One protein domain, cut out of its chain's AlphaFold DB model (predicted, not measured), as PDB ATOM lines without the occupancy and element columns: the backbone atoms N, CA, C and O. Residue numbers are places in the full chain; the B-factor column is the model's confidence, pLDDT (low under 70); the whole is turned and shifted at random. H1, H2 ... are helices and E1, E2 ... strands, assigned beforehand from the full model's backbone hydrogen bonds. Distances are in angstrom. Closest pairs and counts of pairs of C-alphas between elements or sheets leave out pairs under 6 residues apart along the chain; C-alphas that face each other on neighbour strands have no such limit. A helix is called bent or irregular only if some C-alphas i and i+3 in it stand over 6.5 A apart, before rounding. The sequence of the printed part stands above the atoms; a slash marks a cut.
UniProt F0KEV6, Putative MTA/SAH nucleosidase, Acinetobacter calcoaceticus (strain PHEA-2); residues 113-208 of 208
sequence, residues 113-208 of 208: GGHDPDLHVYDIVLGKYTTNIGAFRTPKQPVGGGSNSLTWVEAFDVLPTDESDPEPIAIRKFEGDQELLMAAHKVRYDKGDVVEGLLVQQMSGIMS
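This is residues 113 to 208 of the 208 residues of the protein "Putative MTA/SAH nucleosidase" of Acinetobacter calcoaceticus (strain PHEA-2) (UniProt F0KEV6). With little regular structure, this domain is a ribbon of two bent parallel strands, E1 and E2, with short helix H1 beside it and a long looping stretch, residues 133 to 177, whose residues 140 to 146 and 160 to 166 stick out. The 96 printed residues hold E1, H1, E2 in that order, mixed in class, with 25 in named elements. The whole is only just loose, close to extended: radius of gyration of the C-alphas 18.4 A, spans 55 by 38 by 27 A.

E1, residues 124 to 132, bends by 82 degrees at residue 128. The closest C-alphas of E1 and H1, residues 178 to 185, are Leu 126 and Leu 181, 7.1 A apart. In H1 every O i to N i+4 pair is within hydrogen-bond range. E2, residues 194 to 201, is parallel to E1 at 25 degrees, with N 126 and O 195 within hydrogen-bond range at 2.8 A. These form a strand-helix-strand unit, parallel neighbour strands with a helix between along the chain.

E1 begins at C-alpha 124 (36.153, 5.314, -12.459) and spans 19.5 A; H1 spans 10.7 A; E2 spans 19.3 A, ending at C-alpha 201 (27.318, -5.788, -19.201).

The farthest C-alphas, Val 143 and Arg 188, are 56.3 A apart. The printed part has no cut; E1 to H1 is a long link. pLDDT is under 70 in residues 156 to 171 and 202 to 208.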
ATOM      1  N   GLY A 113      26.084   2.697 -14.056       89.81
ATOM      2  CA  GLY A 113      25.536   2.743 -12.700       89.81
ATOM      3  C   GLY A 113      26.406   1.942 -11.731       89.81
ATOM      4  O   GLY A 113      26.887   0.864 -12.083       89.81
ATOM      5  N   GLY A 114      26.616   2.466 -10.521       90.81
ATOM      6  CA  GLY A 114      27.329   1.763  -9.453       90.81
ATOM      7  C   GLY A 114      26.453   0.682  -8.818       90.81
ATOM      8  O   GLY A 114      25.313   0.950  -8.447       90.81
ATOM      9  N   HIS A 115      26.974  -0.542  -8.726       92.38
ATOM     10  CA  HIS A 115      26.343  -1.642  -7.980       92.38
ATOM     11  C   HIS A 115      26.922  -1.785  -6.568       92.38
ATOM     12  O   HIS A 115      26.237  -2.265  -5.669       92.38
ATOM     13  N   ASP A 116      28.186  -1.403  -6.395       94.69
ATOM     14  CA  ASP A 116      28.861  -1.379  -5.105       94.69
ATOM     15  C   ASP A 116      28.432  -0.110  -4.343       94.69
ATOM     16  O   ASP A 116      28.518   0.979  -4.920       94.69
ATOM     17  N   PRO A 117      27.922  -0.222  -3.101       94.62
ATOM     18  CA  PRO A 117      27.475   0.929  -2.316       94.62
ATOM     19  C   PRO A 117      28.590   1.930  -1.986       94.62
ATOM     20  O   PRO A 117      28.268   3.076  -1.672       94.62
ATOM     21  N   ASP A 118      29.859   1.524  -2.067       95.50
ATOM     22  CA  ASP A 118      31.000   2.406  -1.807       95.50
ATOM     23  C   ASP A 118      31.371   3.268  -3.031       95.50
ATOM     24  O   ASP A 118      32.183   4.186  -2.914       95.50
ATOM     25  N   LEU A 119      30.767   3.014  -4.204       95.50
ATOM     26  CA  LEU A 119      30.979   3.815  -5.412       95.50
ATOM     27  C   LEU A 119      30.130   5.088  -5.413       95.50
ATOM     28  O   LEU A 119      28.909   5.068  -5.237       95.50
ATOM     29  N   HIS A 120      30.777   6.195  -5.752       95.75
ATOM     30  CA  HIS A 120      30.177   7.513  -5.855       95.75
ATOM     31  C   HIS A 120      30.133   8.004  -7.306       95.75
ATOM     32  O   HIS A 120      30.779   7.488  -8.222       95.75
ATOM     33  N   VAL A 121      29.333   9.048  -7.539       94.94
ATOM     34  CA  VAL A 121      29.318   9.734  -8.835       94.94
ATOM     35  C   VAL A 121      30.720  10.267  -9.122       94.94
ATOM     36  O   VAL A 121      31.291  10.953  -8.283       94.94
ATOM     37  N   TYR A 122      31.202  10.008 -10.340       94.94
ATOM     38  CA  TYR A 122      32.549  10.308 -10.841       94.94
ATOM     39  C   TYR A 122      33.648   9.311 -10.477       94.94
ATOM     40  O   TYR A 122      34.750   9.478 -10.995       94.94
ATOM     41  N   ASP A 123      33.384   8.249  -9.725       96.38
ATOM     42  CA  ASP A 123      34.377   7.178  -9.615       96.38
ATOM     43  C   ASP A 123      34.553   6.463 -10.964       96.38
ATOM     44  O   ASP A 123      33.609   6.300 -11.748       96.38
ATOM     45  N   ILE A 124      35.793   6.069 -11.259       96.62
ATOM     46  CA  ILE A 124      36.153   5.314 -12.459       96.62
ATOM     47  C   ILE A 124      36.457   3.880 -12.052       96.62
ATOM     48  O   ILE A 124      37.388   3.615 -11.294       96.62
ATOM     49  N   VAL A 125      35.711   2.944 -12.635       96.88
ATOM     50  CA  VAL A 125      35.975   1.515 -12.487       96.88
ATOM     51  C   VAL A 125      36.783   1.025 -13.684       96.88
ATOM     52  O   VAL A 125      36.297   0.996 -14.816       96.88
ATOM     53  N   LEU A 126      38.019   0.610 -13.429       97.25
ATOM     54  CA  LEU A 126      38.838  -0.131 -14.375       97.25
ATOM     55  C   LEU A 126      38.365  -1.587 -14.389       97.25
ATOM     56  O   LEU A 126      38.368  -2.274 -13.364       97.25
ATOM     57  N   GLY A 127      37.927  -2.059 -15.555       95.75
ATOM     58  CA  GLY A 127      37.398  -3.409 -15.723       95.75
ATOM     59  C   GLY A 127      38.487  -4.468 -15.625       95.75
ATOM     60  O   GLY A 127      39.005  -4.916 -16.644       95.75
ATOM     61  N   LYS A 128      38.799  -4.904 -14.402       95.44
ATOM     62  CA  LYS A 128      39.663  -6.067 -14.166       95.44
ATOM     63  C   LYS A 128      39.035  -7.329 -14.747       95.44
ATOM     64  O   LYS A 128      39.727  -8.166 -15.318       95.44
ATOM     65  N   TYR A 129      37.714  -7.425 -14.627       93.50
ATOM     66  CA  TYR A 129      36.903  -8.465 -15.237       93.50
ATOM     67  C   TYR A 129      35.648  -7.853 -15.853       93.50
ATOM     68  O   TYR A 129      35.114  -6.877 -15.327       93.50
ATOM     69  N   THR A 130      35.131  -8.464 -16.914       91.44
ATOM     70  CA  THR A 130      33.805  -8.157 -17.470       91.44
ATOM     71  C   THR A 130      32.989  -9.434 -17.632       91.44
ATOM     72  O   THR A 130      33.523 -10.453 -18.063       91.44
ATOM     73  N   THR A 131      31.697  -9.402 -17.302       88.56
ATOM     74  CA  THR A 131      30.773 -10.535 -17.488       88.56
ATOM     75  C   THR A 131      29.413 -10.088 -18.026       88.56
ATOM     76  O   THR A 131      29.057  -8.912 -17.944       88.56
ATOM     77  N   ASN A 132      28.642 -11.030 -18.570       86.94
ATOM     78  CA  ASN A 132      27.276 -10.804 -19.028       86.94
ATOM     79  C   ASN A 132      26.280 -11.103 -17.897       86.94
ATOM     80  O   ASN A 132      26.016 -12.261 -17.588       86.94
ATOM     81  N   ILE A 133      25.675 -10.061 -17.324       86.62
ATOM     82  CA  ILE A 133      24.675 -10.209 -16.247       86.62
ATOM     83  C   ILE A 133      23.317 -10.719 -16.747       86.62
ATOM     84  O   ILE A 133      22.494 -11.188 -15.967       86.62
ATOM     85  N   GLY A 134      23.067 -10.624 -18.055       86.00
ATOM     86  CA  GLY A 134      21.826 -11.075 -18.681       86.00
ATOM     87  C   GLY A 134      21.810 -12.559 -19.051       86.00
ATOM     88  O   GLY A 134      20.791 -13.037 -19.542       86.00
ATOM     89  N   ALA A 135      22.911 -13.289 -18.855       84.38
ATOM     90  CA  ALA A 135      23.001 -14.706 -19.187       84.38
ATOM     91  C   ALA A 135      22.466 -15.566 -18.034       84.38
ATOM     92  O   ALA A 135      23.231 -16.047 -17.201       84.38
ATOM     93  N   PHE A 136      21.149 -15.771 -17.980       85.19
ATOM     94  CA  PHE A 136      20.512 -16.606 -16.962       85.19
ATOM     95  C   PHE A 136      19.488 -17.584 -17.544       85.19
ATOM     96  O   PHE A 136      18.882 -17.360 -18.592       85.19
ATOM     97  N   ARG A 137      19.264 -18.676 -16.814       83.75
ATOM     98  CA  ARG A 137      18.242 -19.689 -17.058       83.75
ATOM     99  C   ARG A 137      17.270 -19.679 -15.893       83.75
ATOM    100  O   ARG A 137      17.653 -19.652 -14.724       83.75
ATOM    101  N   THR A 138      15.993 -19.753 -16.232       88.50
ATOM    102  CA  THR A 138      14.922 -19.851 -15.250       88.50
ATOM    103  C   THR A 138      14.638 -21.320 -14.913       88.50
ATOM    104  O   THR A 138      14.710 -22.193 -15.790       88.50
ATOM    105  N   PRO A 139      14.332 -21.640 -13.644       86.50
ATOM    106  CA  PRO A 139      13.870 -22.971 -13.284       86.50
ATOM    107  C   PRO A 139      12.477 -23.228 -13.871       86.50
ATOM    108  O   PRO A 139      11.680 -22.308 -14.064       86.50
ATOM    109  N   LYS A 140      12.156 -24.500 -14.127       89.31
ATOM    110  CA  LYS A 140      10.817 -24.889 -14.580       89.31
ATOM    111  C   LYS A 140       9.804 -24.624 -13.462       89.31
ATOM    112  O   LYS A 140       9.974 -25.130 -12.358       89.31
ATOM    113  N   GLN A 141       8.744 -23.884 -13.774       89.00
ATOM    114  CA  GLN A 141       7.637 -23.598 -12.858       89.00
ATOM    115  C   GLN A 141       6.315 -24.137 -13.427       89.00
ATOM    116  O   GLN A 141       6.154 -24.183 -14.652       89.00
ATOM    117  N   PRO A 142       5.366 -24.572 -12.579       92.81
ATOM    118  CA  PRO A 142       4.022 -24.916 -13.025       92.81
ATOM    119  C   PRO A 142       3.263 -23.668 -13.500       92.81
ATOM    120  O   PRO A 142       3.551 -22.541 -13.091       92.81
ATOM    121  N   VAL A 143       2.246 -23.873 -14.340       93.56
ATOM    122  CA  VAL A 143       1.333 -22.797 -14.753       93.56
ATOM    123  C   VAL A 143       0.653 -22.210 -13.513       93.56
ATOM    124  O   VAL A 143       0.145 -22.949 -12.675       93.56
ATOM    125  N   GLY A 144       0.668 -20.882 -13.388       93.88
ATOM    126  CA  GLY A 144       0.156 -20.171 -12.211       93.88
ATOM    127  C   GLY A 144       1.163 -19.996 -11.064       93.88
ATOM    128  O   GLY A 144       0.842 -19.312 -10.100       93.88
ATOM    129  N   GLY A 145       2.383 -20.541 -11.168       89.69
ATOM    130  CA  GLY A 145       3.428 -20.426 -10.137       89.69
ATOM    131  C   GLY A 145       4.145 -19.068 -10.060       89.69
ATOM    132  O   GLY A 145       4.942 -18.850  -9.153       89.69
ATOM    133  N   GLY A 146       3.871 -18.149 -10.992       91.50
ATOM    134  CA  GLY A 146       4.510 -16.830 -11.045       91.50
ATOM    135  C   GLY A 146       5.973 -16.860 -11.516       91.50
ATOM    136  O   GLY A 146       6.411 -17.804 -12.171       91.50
ATOM    137  N   SER A 147       6.722 -15.793 -11.208       90.62
ATOM    138  CA  SER A 147       8.147 -15.636 -11.539       90.62
ATOM    139  C   SER A 147       8.926 -15.146 -10.318       90.62
ATOM    140  O   SER A 147       8.444 -14.288  -9.582       90.62
ATOM    141  N   ASN A 148      10.132 -15.680 -10.113       91.25
ATOM    142  CA  ASN A 148      11.043 -15.260  -9.051       91.25
ATOM    143  C   ASN A 148      12.472 -15.135  -9.602       91.25
ATOM    144  O   ASN A 148      13.149 -16.146  -9.804       91.25
ATOM    145  N   SER A 149      12.935 -13.902  -9.820       90.38
ATOM    146  CA  SER A 149      14.269 -13.619 -10.369       90.38
ATOM    147  C   SER A 149      15.414 -14.048  -9.454       90.38
ATOM    148  O   SER A 149      16.494 -14.355  -9.946       90.38
ATOM    149  N   LEU A 150      15.177 -14.173  -8.143       91.75
ATOM    150  CA  LEU A 150      16.181 -14.650  -7.184       91.75
ATOM    151  C   LEU A 150      16.512 -16.142  -7.353       91.75
ATOM    152  O   LEU A 150      17.442 -16.640  -6.730       91.75
ATOM    153  N   THR A 151      15.736 -16.866  -8.167       89.00
ATOM    154  CA  THR A 151      15.946 -18.299  -8.450       89.00
ATOM    155  C   THR A 151      16.616 -18.556  -9.794       89.00
ATOM    156  O   THR A 151      16.816 -19.711 -10.171       89.00
ATOM    157  N   TRP A 152      16.907 -17.501 -10.555       90.00
ATOM    158  CA  TRP A 152      17.537 -17.629 -11.859       90.00
ATOM    159  C   TRP A 152      19.026 -17.903 -11.675       90.00
ATOM    160  O   TRP A 152      19.679 -17.303 -10.823       90.00
ATOM    161  N   VAL A 153      19.551 -18.836 -12.461       84.19
ATOM    162  CA  VAL A 153      20.954 -19.263 -12.390       84.19
ATOM    163  C   VAL A 153      21.673 -18.860 -13.664       84.19
ATOM    164  O   VAL A 153      21.047 -18.801 -14.719       84.19
ATOM    165  N   GLU A 154      22.971 -18.581 -13.584       76.94
ATOM    166  CA  GLU A 154      23.776 -18.231 -14.757       76.94
ATOM    167  C   GLU A 154      23.684 -19.314 -15.849       76.94
ATOM    168  O   GLU A 154      23.694 -20.513 -15.561       76.94
ATOM    169  N   ALA A 155      23.581 -18.888 -17.107       71.00
ATOM    170  CA  ALA A 155      23.366 -19.755 -18.263       71.00
ATOM    171  C   ALA A 155      24.454 -19.562 -19.322       71.00
ATOM    172  O   ALA A 155      24.181 -19.113 -20.432       71.00
ATOM    173  N   PHE A 156      25.691 -19.904 -18.963       63.31
ATOM    174  CA  PHE A 156      26.810 -19.964 -19.912       63.31
ATOM    175  C   PHE A 156      26.953 -21.352 -20.566       63.31
ATOM    176  O   PHE A 156      27.592 -21.476 -21.602       63.31
ATOM    177  N   ASP A 157      26.268 -22.367 -20.029       59.69
ATOM    178  CA  ASP A 157      26.445 -23.776 -20.398       59.69
ATOM    179  C   ASP A 157      25.342 -24.285 -21.360       59.69
ATOM    180  O   ASP A 157      24.759 -25.352 -21.153       59.69
ATOM    181  N   VAL A 158      24.974 -23.500 -22.379       55.22
ATOM    182  CA  VAL A 158      23.858 -23.835 -23.291       55.22
ATOM    183  C   VAL A 158      24.379 -24.473 -24.578       55.22
ATOM    184  O   VAL A 158      24.320 -23.864 -25.640       55.22
ATOM    185  N   LEU A 159      24.882 -25.706 -24.492       54.06
ATOM    186  CA  LEU A 159      25.132 -26.510 -25.691       54.06
ATOM    187  C   LEU A 159      23.886 -27.324 -26.079       54.06
ATOM    188  O   LEU A 159      23.225 -27.891 -25.198       54.06
ATOM    189  N   PRO A 160      23.568 -27.433 -27.380       56.97
ATOM    190  CA  PRO A 160      22.740 -28.512 -27.903       56.97
ATOM    191  C   PRO A 160      23.352 -29.873 -27.536       56.97
ATOM    192  O   PRO A 160      24.566 -30.061 -27.569       56.97
ATOM    193  N   THR A 161      22.524 -30.851 -27.167       56.41
ATOM    194  CA  THR A 161      22.991 -32.193 -26.762       56.41
ATOM    195  C   THR A 161      23.609 -33.015 -27.904       56.41
ATOM    196  O   THR A 161      24.039 -34.143 -27.670       56.41
ATOM    197  N   ASP A 162      23.601 -32.496 -29.130       62.38
ATOM    198  CA  ASP A 162      23.990 -33.154 -30.379       62.38
ATOM    199  C   ASP A 162      25.225 -32.536 -31.067       62.38
ATOM    200  O   ASP A 162      25.561 -32.937 -32.181       62.38
ATOM    201  N   GLU A 163      25.938 -31.613 -30.415       56.34
ATOM    202  CA  GLU A 163      27.127 -30.965 -30.984       56.34
ATOM    203  C   GLU A 163      28.415 -31.774 -30.720       56.34
ATOM    204  O   GLU A 163      28.738 -32.126 -29.583       56.34
ATOM    205  N   SER A 164      29.151 -32.108 -31.787       54.06
ATOM    206  CA  SER A 164      30.342 -32.977 -31.765       54.06
ATOM    207  C   SER A 164      31.670 -32.244 -31.530       54.06
ATOM    208  O   SER A 164      32.695 -32.902 -31.347       54.06
ATOM    209  N   ASP A 165      31.645 -30.911 -31.508       56.66
ATOM    210  CA  ASP A 165      32.769 -30.034 -31.173       56.66
ATOM    211  C   ASP A 165      32.265 -28.952 -30.204       56.66
ATOM    212  O   ASP A 165      31.783 -27.907 -30.643       56.66
ATOM    213  N   PRO A 166      32.234 -29.231 -28.889       54.78
ATOM    214  CA  PRO A 166      31.715 -28.278 -27.922       54.78
ATOM    215  C   PRO A 166      32.609 -27.035 -27.905       54.78
ATOM    216  O   PRO A 166      33.782 -27.123 -27.529       54.78
ATOM    217  N   GLU A 167      32.056 -25.868 -28.257       54.47
ATOM    218  CA  GLU A 167      32.737 -24.592 -28.013       54.47
ATOM    219  C   GLU A 167      33.186 -24.534 -26.543       54.47
ATOM    220  O   GLU A 167      32.434 -24.980 -25.671       54.47
ATOM    221  N   PRO A 168      34.390 -24.024 -26.217       53.44
ATOM    222  CA  PRO A 168      34.882 -23.984 -24.843       53.44
ATOM    223  C   PRO A 168      33.892 -23.234 -23.935       53.44
ATOM    224  O   PRO A 168      33.836 -22.007 -23.900       53.44
ATOM    225  N   ILE A 169      33.130 -24.021 -23.172       54.00
ATOM    226  CA  ILE A 169      31.829 -23.705 -22.550       54.00
ATOM    227  C   ILE A 169      31.891 -22.593 -21.477       54.00
ATOM    228  O   ILE A 169      30.880 -22.199 -20.916       54.00
ATOM    229  N   ALA A 170      33.057 -22.049 -21.127       55.94
ATOM    230  CA  ALA A 170      33.229 -21.500 -19.781       55.94
ATOM    231  C   ALA A 170      33.923 -20.137 -19.674       55.94
ATOM    232  O   ALA A 170      34.464 -19.836 -18.607       55.94
ATOM    233  N   ILE A 171      33.905 -19.271 -20.696       61.28
ATOM    234  CA  ILE A 171      34.351 -17.881 -20.472       61.28
ATOM    235  C   ILE A 171      33.239 -17.108 -19.753       61.28
ATOM    236  O   ILE A 171      32.445 -16.381 -20.344       61.28
ATOM    237  N   ARG A 172      33.195 -17.284 -18.430       71.62
ATOM    238  CA  ARG A 172      32.267 -16.579 -17.532       71.62
ATOM    239  C   ARG A 172      32.675 -15.128 -17.313       71.62
ATOM    240  O   ARG A 172      31.849 -14.300 -16.936       71.62
ATOM    241  N   LYS A 173      33.961 -14.824 -17.493       82.56
ATOM    242  CA  LYS A 173      34.549 -13.499 -17.294       82.56
ATOM    243  C   LYS A 173      35.647 -13.272 -18.324       82.56
ATOM    244  O   LYS A 173      36.453 -14.165 -18.563       82.56
ATOM    245  N   PHE A 174      35.693 -12.071 -18.878       89.31
ATOM    246  CA  PHE A 174      36.782 -11.591 -19.721       89.31
ATOM    247  C   PHE A 174      37.714 -10.743 -18.865       89.31
ATOM    248  O   PHE A 174      37.254  -9.797 -18.225       89.31
ATOM    249  N   GLU A 175      38.993 -11.101 -18.811       94.31
ATOM    250  CA  GLU A 175      39.991 -10.349 -18.047       94.31
ATOM    251  C   GLU A 175      40.407  -9.082 -18.798       94.31
ATOM    252  O   GLU A 175      40.542  -9.083 -20.024       94.31
ATOM    253  N   GLY A 176      40.609  -7.995 -18.055       95.00
ATOM    254  CA  GLY A 176      41.244  -6.795 -18.581       95.00
ATOM    255  C   GLY A 176      42.726  -7.043 -18.864       95.00
ATOM    256  O   GLY A 176      43.413  -7.726 -18.100       95.00
ATOM    257  N   ASP A 177      43.227  -6.463 -19.953       97.19
ATOM    258  CA  ASP A 177      44.645  -6.538 -20.291       97.19
ATOM    259  C   ASP A 177      45.505  -5.850 -19.217       97.19
ATOM    260  O   ASP A 177      45.256  -4.705 -18.828       97.19
ATOM    261  N   GLN A 178      46.528  -6.555 -18.733       96.56
ATOM    262  CA  GLN A 178      47.339  -6.091 -17.607       96.56
ATOM    263  C   GLN A 178      48.193  -4.869 -17.963       96.56
ATOM    264  O   GLN A 178      48.389  -3.994 -17.119       96.56
ATOM    265  N   GLU A 179      48.682  -4.767 -19.202       96.50
ATOM    266  CA  GLU A 179      49.472  -3.613 -19.635       96.50
ATOM    267  C   GLU A 179      48.602  -2.359 -19.739       96.50
ATOM    268  O   GLU A 179      49.012  -1.284 -19.285       96.50
ATOM    269  N   LEU A 180      47.376  -2.497 -20.252       96.69
ATOM    270  CA  LEU A 180      46.399  -1.410 -20.298       96.69
ATOM    271  C   LEU A 180      45.949  -0.975 -18.897       96.69
ATOM    272  O   LEU A 180      45.855   0.229 -18.647       96.69
ATOM    273  N   LEU A 181      45.728  -1.912 -17.969       96.81
ATOM    274  CA  LEU A 181      45.397  -1.583 -16.575       96.81
ATOM    275  C   LEU A 181      46.550  -0.837 -15.892       96.81
ATOM    276  O   LEU A 181      46.343   0.224 -15.299       96.81
ATOM    277  N   MET A 182      47.788  -1.320 -16.042       96.12
ATOM    278  CA  MET A 182      48.971  -0.616 -15.533       96.12
ATOM    279  C   MET A 182      49.145   0.769 -16.165       96.12
ATOM    280  O   MET A 182      49.599   1.698 -15.494       96.12
ATOM    281  N   ALA A 183      48.822   0.924 -17.451       95.50
ATOM    282  CA  ALA A 183      48.847   2.221 -18.114       95.50
ATOM    283  C   ALA A 183      47.782   3.166 -17.539       95.50
ATOM    284  O   ALA A 183      48.092   4.332 -17.291       95.50
ATOM    285  N   ALA A 184      46.571   2.670 -17.267       95.12
ATOM    286  CA  ALA A 184      45.489   3.450 -16.672       95.12
ATOM    287  C   ALA A 184      45.852   3.981 -15.273       95.12
ATOM    288  O   ALA A 184      45.659   5.165 -15.011       95.12
ATOM    289  N   HIS A 185      46.483   3.161 -14.425       93.81
ATOM    290  CA  HIS A 185      46.936   3.569 -13.081       93.81
ATOM    291  C   HIS A 185      47.987   4.686 -13.074       93.81
ATOM    292  O   HIS A 185      48.165   5.372 -12.070       93.81
ATOM    293  N   LYS A 186      48.698   4.899 -14.187       95.25
ATOM    294  CA  LYS A 186      49.681   5.990 -14.318       95.25
ATOM    295  C   LYS A 186      49.032   7.332 -14.660       95.25
ATOM    296  O   LYS A 186      49.712   8.360 -14.629       95.25
ATOM    297  N   VAL A 187      47.751   7.339 -15.028       93.56
ATOM    298  CA  VAL A 187      47.031   8.550 -15.426       93.56
ATOM    299  C   VAL A 187      46.456   9.234 -14.193       93.56
ATOM    300  O   VAL A 187      45.789   8.620 -13.368       93.56
ATOM    301  N   ARG A 188      46.685  10.543 -14.078       93.88
ATOM    302  CA  ARG A 188      46.112  11.345 -12.996       93.88
ATOM    303  C   ARG A 188      44.622  11.597 -13.238       93.88
ATOM    304  O   ARG A 188      44.250  12.115 -14.290       93.88
ATOM    305  N   TYR A 189      43.813  11.327 -12.219       95.50
ATOM    306  CA  TYR A 189      42.392  11.656 -12.148       95.50
ATOM    307  C   TYR A 189      42.097  12.385 -10.834       95.50
ATOM    308  O   TYR A 189      42.691  12.061  -9.810       95.50
ATOM    309  N   ASP A 190      41.258  13.421 -10.874       96.06
ATOM    310  CA  ASP A 190      41.062  14.362  -9.763       96.06
ATOM    311  C   ASP A 190      39.595  14.575  -9.361       96.06
ATOM    312  O   ASP A 190      39.314  15.418  -8.512       96.06
ATOM    313  N   LYS A 191      38.654  13.833  -9.959       95.25
ATOM    314  CA  LYS A 191      37.209  14.008  -9.719       95.25
ATOM    315  C   LYS A 191      36.559  12.912  -8.879       95.25
ATOM    316  O   LYS A 191      35.385  13.048  -8.559       95.25
ATOM    317  N   GLY A 192      37.292  11.857  -8.554       93.81
ATOM    318  CA  GLY A 192      36.814  10.697  -7.814       93.81
ATOM    319  C   GLY A 192      37.918   9.654  -7.714       93.81
ATOM    320  O   GLY A 192      39.061   9.915  -8.114       93.81
ATOM    321  N   ASP A 193      37.558   8.479  -7.221       95.38
ATOM    322  CA  ASP A 193      38.488   7.372  -7.067       95.38
ATOM    323  C   ASP A 193      38.635   6.578  -8.370       95.38
ATOM    324  O   ASP A 193      37.743   6.530  -9.224       95.38
ATOM    325  N   VAL A 194      39.803   5.958  -8.539       96.38
ATOM    326  CA  VAL A 194      40.069   4.997  -9.614       96.38
ATOM    327  C   VAL A 194      40.238   3.635  -8.967       96.38
ATOM    328  O   VAL A 194      41.208   3.402  -8.246       96.38
ATOM    329  N   VAL A 195      39.289   2.738  -9.218       95.62
ATOM    330  CA  VAL A 195      39.242   1.411  -8.596       95.62
ATOM    331  C   VAL A 195      39.198   0.323  -9.656       95.62
ATOM    332  O   VAL A 195      38.686   0.521 -10.752       95.62
ATOM    333  N   GLU A 196      39.727  -0.853  -9.341       96.00
ATOM    334  CA  GLU A 196      39.549  -2.039 -10.178       96.00
ATOM    335  C   GLU A 196      38.293  -2.800  -9.759       96.00
ATOM    336  O   GLU A 196      38.057  -3.005  -8.570       96.00
ATOM    337  N   GLY A 197      37.509  -3.275 -10.728       94.19
ATOM    338  CA  GLY A 197      36.266  -3.980 -10.427       94.19
ATOM    339  C   GLY A 197      35.792  -4.944 -11.509       94.19
ATOM    340  O   GLY A 197      36.410  -5.108 -12.566       94.19
ATOM    341  N   LEU A 198      34.671  -5.602 -11.208       92.06
ATOM    342  CA  LEU A 198      33.906  -6.399 -12.162       92.06
ATOM    343  C   LEU A 198      32.884  -5.500 -12.858       92.06
ATOM    344  O   LEU A 198      31.981  -4.967 -12.214       92.06
ATOM    345  N   LEU A 199      32.990  -5.389 -14.176       91.00
ATOM    346  CA  LEU A 199      31.974  -4.756 -15.005       91.00
ATOM    347  C   LEU A 199      30.929  -5.792 -15.421       91.00
ATOM    348  O   LEU A 199      31.251  -6.880 -15.902       91.00
ATOM    349  N   VAL A 200      29.658  -5.449 -15.243       86.38
ATOM    350  CA  VAL A 200      28.523  -6.294 -15.618       86.38
ATOM    351  C   VAL A 200      27.807  -5.678 -16.812       86.38
ATOM    352  O   VAL A 200      27.186  -4.623 -16.706       86.38
ATOM    353  N   GLN A 201      27.909  -6.314 -17.977       77.12
ATOM    354  CA  GLN A 201      27.318  -5.788 -19.201       77.12
ATOM    355  C   GLN A 201      25.897  -6.316 -19.383       77.12
ATOM    356  O   GLN A 201      25.657  -7.525 -19.373       77.12
ATOM    357  N   GLN A 202      24.950  -5.397 -19.563       65.31
ATOM    358  CA  GLN A 202      23.547  -5.728 -19.776       65.31
ATOM    359  C   GLN A 202      23.223  -5.859 -21.270       65.31
ATOM    360  O   GLN A 202      23.561  -4.999 -22.090       65.31
ATOM    361  N   MET A 203      22.464  -6.900 -21.619       49.88
ATOM    362  CA  MET A 203      21.768  -6.963 -22.900       49.88
ATOM    363  C   MET A 203      20.606  -5.966 -22.887       49.88
ATOM    364  O   MET A 203      19.550  -6.249 -22.325       49.88
ATOM    365  N   SER A 204      20.763  -4.786 -23.492       36.81
ATOM    366  CA  SER A 204      19.598  -3.948 -23.787       36.81
ATOM    367  C   SER A 204      18.885  -4.522 -25.017       36.81
ATOM    368  O   SER A 204      19.182  -4.151 -26.154       36.81
ATOM    369  N   GLY A 205      17.979  -5.472 -24.796       28.45
ATOM    370  CA  GLY A 205      16.989  -5.847 -25.796       28.45
ATOM    371  C   GLY A 205      15.920  -4.761 -25.847       28.45
ATOM    372  O   GLY A 205      15.159  -4.606 -24.897       28.45
ATOM    373  N   ILE A 206      15.859  -4.004 -26.941       25.33
ATOM    374  CA  ILE A 206      14.618  -3.316 -27.298       25.33
ATOM    375  C   ILE A 206      13.700  -4.428 -27.806       25.33
ATOM    376  O   ILE A 206      13.827  -4.856 -28.949       25.33
ATOM    377  N   MET A 207      12.841  -4.959 -26.934       23.69
ATOM    378  CA  MET A 207      11.644  -5.654 -27.404       23.69
ATOM    379  C   MET A 207      10.709  -4.570 -27.941       23.69
ATOM    380  O   MET A 207      10.116  -3.827 -27.161       23.69
ATOM    381  N   SER A 208      10.688  -4.421 -29.265       28.66
ATOM    382  CA  SER A 208       9.632  -3.720 -30.001       28.66
ATOM    383  C   SER A 208       8.423  -4.623 -30.171       28.66
ATOM    384  O   SER A 208       8.669  -5.797 -30.540       28.66
TER     385      SER A 208